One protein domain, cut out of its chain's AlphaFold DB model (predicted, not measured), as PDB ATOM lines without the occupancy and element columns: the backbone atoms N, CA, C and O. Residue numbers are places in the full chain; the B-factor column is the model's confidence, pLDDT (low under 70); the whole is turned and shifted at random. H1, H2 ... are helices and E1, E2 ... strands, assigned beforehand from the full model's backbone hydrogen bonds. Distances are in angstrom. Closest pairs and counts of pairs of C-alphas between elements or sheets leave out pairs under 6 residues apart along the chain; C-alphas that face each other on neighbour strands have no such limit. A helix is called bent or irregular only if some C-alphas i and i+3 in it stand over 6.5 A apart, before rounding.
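AT A GLANCE: This is residues 7 to 75 of the 79 residues of the protein "RES domain-containing protein" of Nakamurella silvestris (UniProt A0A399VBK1). An open, U-shaped model: the strand hairpin E1 and E2, with H1 beside E1 and the short helix H2 following the end of E2, makes one side, and the longest helix, H3, makes the other. The long unnamed link of residues 48 to 60 joins the two sides, and the space between E2 and H3 is open; no helix touches another. The printed part has 69 residues, with three named helices and two named strands in the order H1, E1, E2, H2, H3; the sheet has the order E1 - E2 and is antiparallel, and the class is mixed, helices and strands. The whole is only just loose, close to extended, with a radius of gyration of the C-alphas of 16.3 A, and it is elongated, spanning 47 by 30 by 17 A.

HOW THE PARTS SIT: E1, residues 25 to 29, and E2, residues 36 to 40, form a hairpin of antiparallel neighbour strands, with 157 degrees between their directions. C-alphas 25 and 40 face each other at 4.2 A, and C-alphas 29 and 36 at 4.6 A. N 26 and O 39 are within hydrogen-bond range at 2.8 A, as are N 37 and O 28 at 2.7 A. The closest C-alphas of E1 and H1, residues 7 to 19, are those of Leu 26 and Ala 13, 7.8 A apart. H2, residues 42 to 47, follows E2 after a tight link; the closest C-alphas of H2 and E1 are those of Ala 44 and Gly 25, 7.5 A apart. H1 is apart from E2 and from H2. H3, residues 61 to 74, is apart from H1, E1, E2 and H2. In H1 and H3 every O i to N i+4 pair is within hydrogen-bond range; in H2 0 of 2 are, beside 2 of 3 O i to N i+3 pairs.

IN THESE COORDINATES: E1 begins at C-alpha 25, (288.527, 253.565, 337.967), and is 13.7 A long; E2 is 13.0 A long. H1 begins at C-alpha 7, (274.040, 263.347, 335.955), and is 18.3 A long. H2 is irregular: C-alphas 43 and 46 are 7.9 A apart. H3 is 20.4 A long and ends at C-alpha 74, (271.143, 245.654, 352.145).

THE WHOLE: The two C-alphas farthest apart are those of Thr 19 and Pro 61, at 46.8 A. The printed part has no cut. The link from H2 to H3, 13 residues, is long; within it residues 49 to 54 stand free, as do residues 7 to 12 of H1. The mean pLDDT of the printed part is 92.6, and no printed residue is under 70.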
ATOM      1  N   SER A   7     273.430 262.512 336.998       96.69
ATOM      2  CA  SER A   7     274.040 263.347 335.955       96.69
ATOM      3  C   SER A   7     275.375 263.936 336.412       96.69
ATOM      4  O   SER A   7     276.361 263.821 335.689       96.69
ATOM      5  N   THR A   8     275.431 264.479 337.627       95.75
ATOM      6  CA  THR A   8     276.643 265.037 338.234       95.75
ATOM      7  C   THR A   8     277.717 263.970 338.408       95.75
ATOM      8  O   THR A   8     278.829 264.153 337.924       95.75
ATOM      9  N   CYS A   9     277.395 262.821 339.015       94.06
ATOM     10  CA  CYS A   9     278.365 261.732 339.191       94.06
ATOM     11  C   CYS A   9     278.951 261.258 337.851       94.06
ATOM     12  O   CYS A   9     280.152 261.030 337.745       94.06
ATOM     13  N   ARG A  10     278.118 261.151 336.810       95.50
ATOM     14  CA  ARG A  10     278.558 260.770 335.458       95.50
ATOM     15  C   ARG A  10     279.440 261.827 334.799       95.50
ATOM     16  O   ARG A  10     280.397 261.459 334.127       95.50
ATOM     17  N   ALA A  11     279.113 263.108 334.969       97.69
ATOM     18  CA  ALA A  11     279.920 264.203 334.442       97.69
ATOM     19  C   ALA A  11     281.322 264.196 335.067       97.69
ATOM     20  O   ALA A  11     282.308 264.249 334.341       97.69
ATOM     21  N   TRP A  12     281.403 264.018 336.389       96.25
ATOM     22  CA  TRP A  12     282.675 263.867 337.098       96.25
ATOM     23  C   TRP A  12     283.453 262.632 336.654       96.25
ATOM     24  O   TRP A  12     284.627 262.750 336.325       96.25
ATOM     25  N   ALA A  13     282.806 261.465 336.578       96.50
ATOM     26  CA  ALA A  13     283.469 260.243 336.133       96.50
ATOM     27  C   ALA A  13     284.057 260.387 334.719       96.50
ATOM     28  O   ALA A  13     285.199 260.001 334.491       96.50
ATOM     29  N   ARG A  14     283.310 261.008 333.793       97.06
ATOM     30  CA  ARG A  14     283.794 261.306 332.438       97.06
ATOM     31  C   ARG A  14     284.963 262.290 332.449       97.06
ATOM     32  O   ARG A  14     285.937 262.050 331.749       97.06
ATOM     33  N   ALA A  15     284.873 263.376 333.215       98.06
ATOM     34  CA  ALA A  15     285.945 264.364 333.287       98.06
ATOM     35  C   ALA A  15     287.245 263.747 333.828       98.06
ATOM     36  O   ALA A  15     288.311 263.992 333.273       98.06
ATOM     37  N   ILE A  16     287.151 262.897 334.858       97.00
ATOM     38  CA  ILE A  16     288.303 262.177 335.420       97.00
ATOM     39  C   ILE A  16     288.904 261.235 334.376       97.00
ATOM     40  O   ILE A  16     290.095 261.315 334.093       97.00
ATOM     41  N   HIS A  17     288.074 260.400 333.749       96.88
ATOM     42  CA  HIS A  17     288.508 259.472 332.703       96.88
ATOM     43  C   HIS A  17     289.243 260.168 331.546       96.88
ATOM     44  O   HIS A  17     290.271 259.681 331.088       96.88
ATOM     45  N   GLN A  18     288.747 261.331 331.112       97.25
ATOM     46  CA  GLN A  18     289.337 262.112 330.018       97.25
ATOM     47  C   GLN A  18     290.602 262.884 330.407       97.25
ATOM     48  O   GLN A  18     291.364 263.263 329.525       97.25
ATOM     49  N   THR A  19     290.799 263.174 331.695       98.19
ATOM     50  CA  THR A  19     291.936 263.984 332.165       98.19
ATOM     51  C   THR A  19     293.171 263.130 332.436       98.19
ATOM     52  O   THR A  19     294.286 263.580 332.186       98.19
ATOM     53  N   TRP A  20     292.981 261.913 332.947       97.00
ATOM     54  CA  TRP A  20     294.072 261.012 333.315       97.00
ATOM     55  C   TRP A  20     293.951 259.705 332.554       97.00
ATOM     56  O   TRP A  20     292.943 259.018 332.700       97.00
ATOM     57  N   ASP A  21     294.974 259.353 331.775       94.25
ATOM     58  CA  ASP A  21     294.986 258.139 330.951       94.25
ATOM     59  C   ASP A  21     295.384 256.863 331.702       94.25
ATOM     60  O   ASP A  21     295.140 255.762 331.218       94.25
ATOM     61  N   ASP A  22     295.932 257.001 332.904       95.56
ATOM     62  CA  ASP A  22     296.464 255.930 333.754       95.56
ATOM     63  C   ASP A  22     295.551 255.575 334.940       95.56
ATOM     64  O   ASP A  22     295.926 254.801 335.819       95.56
ATOM     65  N   VAL A  23     294.338 256.132 334.978       96.12
ATOM     66  CA  VAL A  23     293.344 255.812 336.008       96.12
ATOM     67  C   VAL A  23     292.456 254.661 335.544       96.12
ATOM     68  O   VAL A  23     291.736 254.775 334.550       96.12
ATOM     69  N   ASP A  24     292.453 253.591 336.337       96.44
ATOM     70  CA  ASP A  24     291.664 252.372 336.123       96.44
ATOM     71  C   ASP A  24     290.194 252.497 336.540       96.44
ATOM     72  O   ASP A  24     289.340 251.724 336.103       96.44
ATOM     73  N   GLY A  25     289.866 253.454 337.409       95.94
ATOM     74  CA  GLY A  25     288.527 253.565 337.967       95.94
ATOM     75  C   GLY A  25     288.406 254.515 339.152       95.94
ATOM     76  O   GLY A  25     289.272 255.345 339.414       95.94
ATOM     77  N   LEU A  26     287.294 254.392 339.876       95.62
ATOM     78  CA  LEU A  26     286.916 255.254 340.994       95.62
ATOM     79  C   LEU A  26     286.562 254.433 342.235       95.62
ATOM     80  O   LEU A  26     285.840 253.435 342.152       95.62
ATOM     81  N   LEU A  27     286.988 254.921 343.400       95.00
ATOM     82  CA  LEU A  27     286.510 254.472 344.707       95.00
ATOM     83  C   LEU A  27     285.476 255.465 345.232       95.00
ATOM     84  O   LEU A  27     285.718 256.670 345.266       95.00
ATOM     85  N   SER A  28     284.314 254.970 345.648       91.75
ATOM     86  CA  SER A  28     283.241 255.815 346.183       91.75
ATOM     87  C   SER A  28     282.447 255.098 347.275       91.75
ATOM     88  O   SER A  28     282.363 253.871 347.255       91.75
ATOM     89  N   PRO A  29     281.861 255.814 348.248       90.81
ATOM     90  CA  PRO A  29     280.989 255.192 349.233       90.81
ATOM     91  C   PRO A  29     279.653 254.788 348.594       90.81
ATOM     92  O   PRO A  29     279.006 255.577 347.905       90.81
ATOM     93  N   SER A  30     279.213 253.561 348.861       86.62
ATOM     94  CA  SER A  30     277.900 253.052 348.467       86.62
ATOM     95  C   SER A  30     276.785 253.851 349.138       86.62
ATOM     96  O   SER A  30     276.780 254.031 350.355       86.62
ATOM     97  N   THR A  31     275.777 254.256 348.369       86.06
ATOM     98  CA  THR A  31     274.575 254.905 348.917       86.06
ATOM     99  C   THR A  31     273.666 253.946 349.674       86.06
ATOM    100  O   THR A  31     272.808 254.400 350.421       86.06
ATOM    101  N   MET A  32     273.834 252.637 349.466       84.81
ATOM    102  CA  MET A  32     273.038 251.594 350.118       84.81
ATOM    103  C   MET A  32     273.687 251.122 351.417       84.81
ATOM    104  O   MET A  32     273.002 250.911 352.408       84.81
ATOM    105  N   THR A  33     275.013 250.958 351.419       86.81
ATOM    106  CA  THR A  33     275.731 250.288 352.518       86.81
ATOM    107  C   THR A  33     276.817 251.144 353.160       86.81
ATOM    108  O   THR A  33     277.485 250.671 354.070       86.81
ATOM    109  N   SER A  34     277.089 252.355 352.662       87.00
ATOM    110  CA  SER A  34     278.215 253.232 353.062       87.00
ATOM    111  C   SER A  34     279.629 252.642 352.913       87.00
ATOM    112  O   SER A  34     280.611 253.366 353.043       87.00
ATOM    113  N   ARG A  35     279.755 251.351 352.593       89.12
ATOM    114  CA  ARG A  35     281.012 250.674 352.240       89.12
ATOM    115  C   ARG A  35     281.594 251.186 350.925       89.12
ATOM    116  O   ARG A  35     280.853 251.636 350.052       89.12
ATOM    117  N   THR A  36     282.906 251.050 350.772       92.94
ATOM    118  CA  THR A  36     283.618 251.372 349.531       92.94
ATOM    119  C   THR A  36     283.122 250.508 348.374       92.94
ATOM    120  O   THR A  36     283.057 249.285 348.476       92.94
ATOM    121  N   MET A  37     282.802 251.158 347.263       93.12
ATOM    122  CA  MET A  37     282.447 250.569 345.982       93.12
ATOM    123  C   MET A  37     283.496 250.973 344.946       93.12
ATOM    124  O   MET A  37     283.901 252.136 344.881       93.12
ATOM    125  N   VAL A  38     283.905 250.006 344.129       94.50
ATOM    126  CA  VAL A  38     284.844 250.193 343.019       94.50
ATOM    127  C   VAL A  38     284.045 250.313 341.723       94.50
ATOM    128  O   VAL A  38     283.199 249.470 341.437       94.50
ATOM    129  N   THR A  39     284.303 251.356 340.938       94.38
ATOM    130  CA  THR A  39     283.818 251.489 339.556       94.38
ATOM    131  C   THR A  39     285.014 251.415 338.630       94.38
ATOM    132  O   THR A  39     285.885 252.269 338.730       94.38
ATOM    133  N   LEU A  40     285.061 250.424 337.745       96.00
ATOM    134  CA  LEU A  40     286.145 250.277 336.776       96.00
ATOM    135  C   LEU A  40     285.805 251.004 335.471       96.00
ATOM    136  O   LEU A  40     284.658 250.972 335.015       96.00
ATOM    137  N   PHE A  41     286.806 251.646 334.880       96.81
ATOM    138  CA  PHE A  41     286.787 252.082 333.490       96.81
ATOM    139  C   PHE A  41     287.186 250.925 332.566       96.81
ATOM    140  O   PHE A  41     287.663 249.882 333.007       96.81
ATOM    141  N   GLU A  42     286.992 251.108 331.265       95.00
ATOM    142  CA  GLU A  42     287.336 250.122 330.237       95.00
ATOM    143  C   GLU A  42     288.832 249.788 330.192       95.00
ATOM    144  O   GLU A  42     289.195 248.706 329.739       95.00
ATOM    145  N   ARG A  43     289.689 250.685 330.693       93.81
ATOM    146  CA  ARG A  43     291.141 250.476 330.792       93.81
ATOM    147  C   ARG A  43     291.503 249.287 331.687       93.81
ATOM    148  O   ARG A  43     292.427 248.558 331.361       93.81
ATOM    149  N   ALA A  44     290.706 249.031 332.724       95.81
ATOM    150  CA  ALA A  44     290.888 247.928 333.667       95.81
ATOM    151  C   ALA A  44     290.093 246.667 333.281       95.81
ATOM    152  O   ALA A  44     289.679 245.888 334.144       95.81
ATOM    153  N   ALA A  45     289.804 246.464 331.990       91.94
ATOM    154  CA  ALA A  45     289.020 245.317 331.523       91.94
ATOM    155  C   ALA A  45     289.658 243.962 331.879       91.94
ATOM    156  O   ALA A  45     288.949 242.976 332.075       91.94
ATOM    157  N   ASP A  46     290.983 243.918 331.994       93.31
ATOM    158  CA  ASP A  46     291.767 242.750 332.394       93.31
ATOM    159  C   ASP A  46     291.665 242.414 333.894       93.31
ATOM    160  O   ASP A  46     291.991 241.297 334.300       93.31
ATOM    161  N   SER A  47     291.144 243.332 334.713       93.69
ATOM    162  CA  SER A  47     290.902 243.107 336.144       93.69
ATOM    163  C   SER A  47     289.726 242.159 336.404       93.69
ATOM    164  O   SER A  47     289.585 241.629 337.510       93.69
ATOM    165  N   ILE A  48     288.861 241.933 335.408       90.50
ATOM    166  CA  ILE A  48     287.727 241.015 335.511       90.50
ATOM    167  C   ILE A  48     288.106 239.663 334.895       90.50
ATOM    168  O   ILE A  48     288.479 239.601 333.722       90.50
ATOM    169  N   PRO A  49     287.978 238.544 335.636       91.06
ATOM    170  CA  PRO A  49     288.305 237.236 335.091       91.06
ATOM    171  C   PRO A  49     287.377 236.890 333.911       91.06
ATOM    172  O   PRO A  49     286.171 237.133 333.978       91.06
ATOM    173  N   PRO A  50     287.892 236.234 332.854       91.38
ATOM    174  CA  PRO A  50     287.123 235.946 331.637       91.38
ATOM    175  C   PRO A  50     285.996 234.928 331.857       91.38
ATOM    176  O   PRO A  50     285.137 234.741 330.996       91.38
ATOM    177  N   ARG A  51     286.010 234.220 332.993       91.56
ATOM    178  CA  ARG A  51     284.957 233.297 333.414       91.56
ATOM    179  C   ARG A  51     284.669 233.493 334.899       91.56
ATOM    180  O   ARG A  51     285.606 233.710 335.671       91.56
ATOM    181  N   PRO A  52     283.401 233.372 335.320       89.50
ATOM    182  CA  PRO A  52     283.060 233.433 336.730       89.50
ATOM    183  C   PRO A  52     283.718 232.268 337.475       89.50
ATOM    184  O   PRO A  52     283.675 231.124 337.025       89.50
ATOM    185  N   GLN A  53     284.284 232.551 338.647       88.31
ATOM    186  CA  GLN A  53     284.818 231.510 339.532       88.31
ATOM    187  C   GLN A  53     283.696 230.657 340.152       88.31
ATOM    188  O   GLN A  53     283.918 229.514 340.542       88.31
ATOM    189  N   PHE A  54     282.473 231.195 340.205       86.12
ATOM    190  CA  PHE A  54     281.295 230.520 340.731       86.12
ATOM    191  C   PHE A  54     280.102 230.684 339.783       86.12
ATOM    192  O   PHE A  54     279.637 231.793 339.537       86.12
ATOM    193  N   ALA A  55     279.594 229.561 339.274       89.12
ATOM    194  CA  ALA A  55     278.369 229.489 338.485       89.12
ATOM    195  C   ALA A  55     277.572 228.242 338.895       89.12
ATOM    196  O   ALA A  55     278.053 227.105 338.785       89.12
ATOM    197  N   ARG A  56     276.358 228.453 339.410       91.50
ATOM    198  CA  ARG A  56     275.429 227.400 339.838       91.50
ATOM    199  C   ARG A  56     273.995 227.783 339.460       91.50
ATOM    200  O   ARG A  56     273.697 228.974 339.406       91.50
ATOM    201  N   PRO A  57     273.107 226.804 339.211       91.44
ATOM    202  CA  PRO A  57     271.683 227.077 339.036       91.44
ATOM    203  C   PRO A  57     271.097 227.796 340.258       91.44
ATOM    204  O   PRO A  57     271.484 227.488 341.384       91.44
ATOM    205  N   LEU A  58     270.113 228.676 340.052       88.50
ATOM    206  CA  LEU A  58     269.385 229.341 341.147       88.50
ATOM    207  C   LEU A  58     268.630 228.353 342.054       88.50
ATOM    208  O   LEU A  58     268.324 228.672 343.194       88.50
ATOM    209  N   THR A  59     268.348 227.141 341.572       90.75
ATOM    210  CA  THR A  59     267.752 226.060 342.374       90.75
ATOM    211  C   THR A  59     268.727 225.437 343.376       90.75
ATOM    212  O   THR A  59     268.313 224.641 344.214       90.75
ATOM    213  N   ASN A  60     270.021 225.764 343.309       91.62
ATOM    214  CA  ASN A  60     271.004 225.250 344.252       91.62
ATOM    215  C   ASN A  60     270.799 225.893 345.644       91.62
ATOM    216  O   ASN A  60     270.844 227.119 345.752       91.62
ATOM    217  N   PRO A  61     270.645 225.106 346.725       88.62
ATOM    218  CA  PRO A  61     270.366 225.641 348.060       88.62
ATOM    219  C   PRO A  61     271.484 226.542 348.612       88.62
ATOM    220  O   PRO A  61     271.205 227.479 349.353       88.62
ATOM    221  N   TYR A  62     272.744 226.331 348.214       89.69
ATOM    222  CA  TYR A  62     273.846 227.206 348.629       89.69
ATOM    223  C   TYR A  62     273.731 228.612 348.037       89.69
ATOM    224  O   TYR A  62     274.138 229.576 348.681       89.69
ATOM    225  N   VAL A  63     273.155 228.748 346.837       91.50
ATOM    226  CA  VAL A  63     272.909 230.061 346.227       91.50
ATOM    227  C   VAL A  63     271.910 230.844 347.075       91.50
ATOM    228  O   VAL A  63     272.144 232.015 347.350       91.50
ATOM    229  N   TRP A  64     270.856 230.192 347.570       91.06
ATOM    230  CA  TRP A  64     269.861 230.840 348.429       91.06
ATOM    231  C   TRP A  64     270.431 231.345 349.751       91.06
ATOM    232  O   TRP A  64     270.051 232.431 350.180       91.06
ATOM    233  N   ASN A  65     271.388 230.634 350.354       90.19
ATOM    234  CA  ASN A  65     272.076 231.129 351.552       90.19
ATOM    235  C   ASN A  65     272.847 232.427 351.262       90.19
ATOM    236  O   ASN A  65     272.706 233.402 351.995       90.19
ATOM    237  N   VAL A  66     273.593 232.470 350.153       90.94
ATOM    238  CA  VAL A  66     274.339 233.673 349.740       90.94
ATOM    239  C   VAL A  66     273.392 234.841 349.454       90.94
ATOM    240  O   VAL A  66     273.658 235.968 349.867       90.94
ATOM    241  N   VAL A  67     272.270 234.584 348.777       91.19
ATOM    242  CA  VAL A  67     271.269 235.622 348.483       91.19
ATOM    243  C   VAL A  67     270.615 236.125 349.773       91.19
ATOM    244  O   VAL A  67     270.469 237.332 349.933       91.19
ATOM    245  N   ALA A  68     270.274 235.239 350.713       92.25
ATOM    246  CA  ALA A  68     269.709 235.614 352.012       92.25
ATOM    247  C   ALA A  68     270.664 236.475 352.843       92.25
ATOM    248  O   ALA A  68     270.234 237.462 353.449       92.25
ATOM    249  N   ASP A  69     271.955 236.149 352.838       91.31
ATOM    250  CA  ASP A  69     272.970 236.952 353.515       91.31
ATOM    251  C   ASP A  69     273.119 238.340 352.889       91.31
ATOM    252  O   ASP A  69     273.093 239.343 353.608       91.31
ATOM    253  N   ALA A  70     273.182 238.411 351.558       90.94
ATOM    254  CA  ALA A  70     273.248 239.676 350.837       90.94
ATOM    255  C   ALA A  70     271.991 240.534 351.059       90.94
ATOM    256  O   ALA A  70     272.100 241.737 351.289       90.94
ATOM    257  N   ALA A  71     270.800 239.929 351.034       92.69
ATOM    258  CA  ALA A  71     269.542 240.633 351.256       92.69
ATOM    259  C   ALA A  71     269.496 241.263 352.652       92.69
ATOM    260  O   ALA A  71     269.191 242.447 352.777       92.69
ATOM    261  N   ARG A  72     269.898 240.518 353.689       90.75
ATOM    262  CA  ARG A  72     269.991 241.036 355.062       90.75
ATOM    263  C   ARG A  72     270.934 242.230 355.162       90.75
ATOM    264  O   ARG A  72     270.633 243.195 355.857       90.75
ATOM    265  N   GLU A  73     272.055 242.172 354.454       87.81
ATOM    266  CA  GLU A  73     273.063 243.227 354.459       87.81
ATOM    267  C   GLU A  73     272.576 244.540 353.828       87.81
ATOM    268  O   GLU A  73     272.959 245.619 354.282       87.81
ATOM    269  N   VAL A  74     271.718 244.469 352.808       89.94
ATOM    270  CA  VAL A  74     271.143 245.654 352.145       89.94
ATOM    271  C   VAL A  74     269.730 246.005 352.629       89.94
ATOM    272  O   VAL A  74     269.114 246.923 352.092       89.94
ATOM    273  N   GLY A  75     269.217 245.296 353.644       89.31
ATOM    274  CA  GLY A  75     267.895 245.525 354.238       89.31
ATOM    275  C   GLY A  75     266.716 245.066 353.372       89.31
ATOM    276  O   GLY A  75     265.641 245.656 353.444       89.31
TER     277      GLY A  75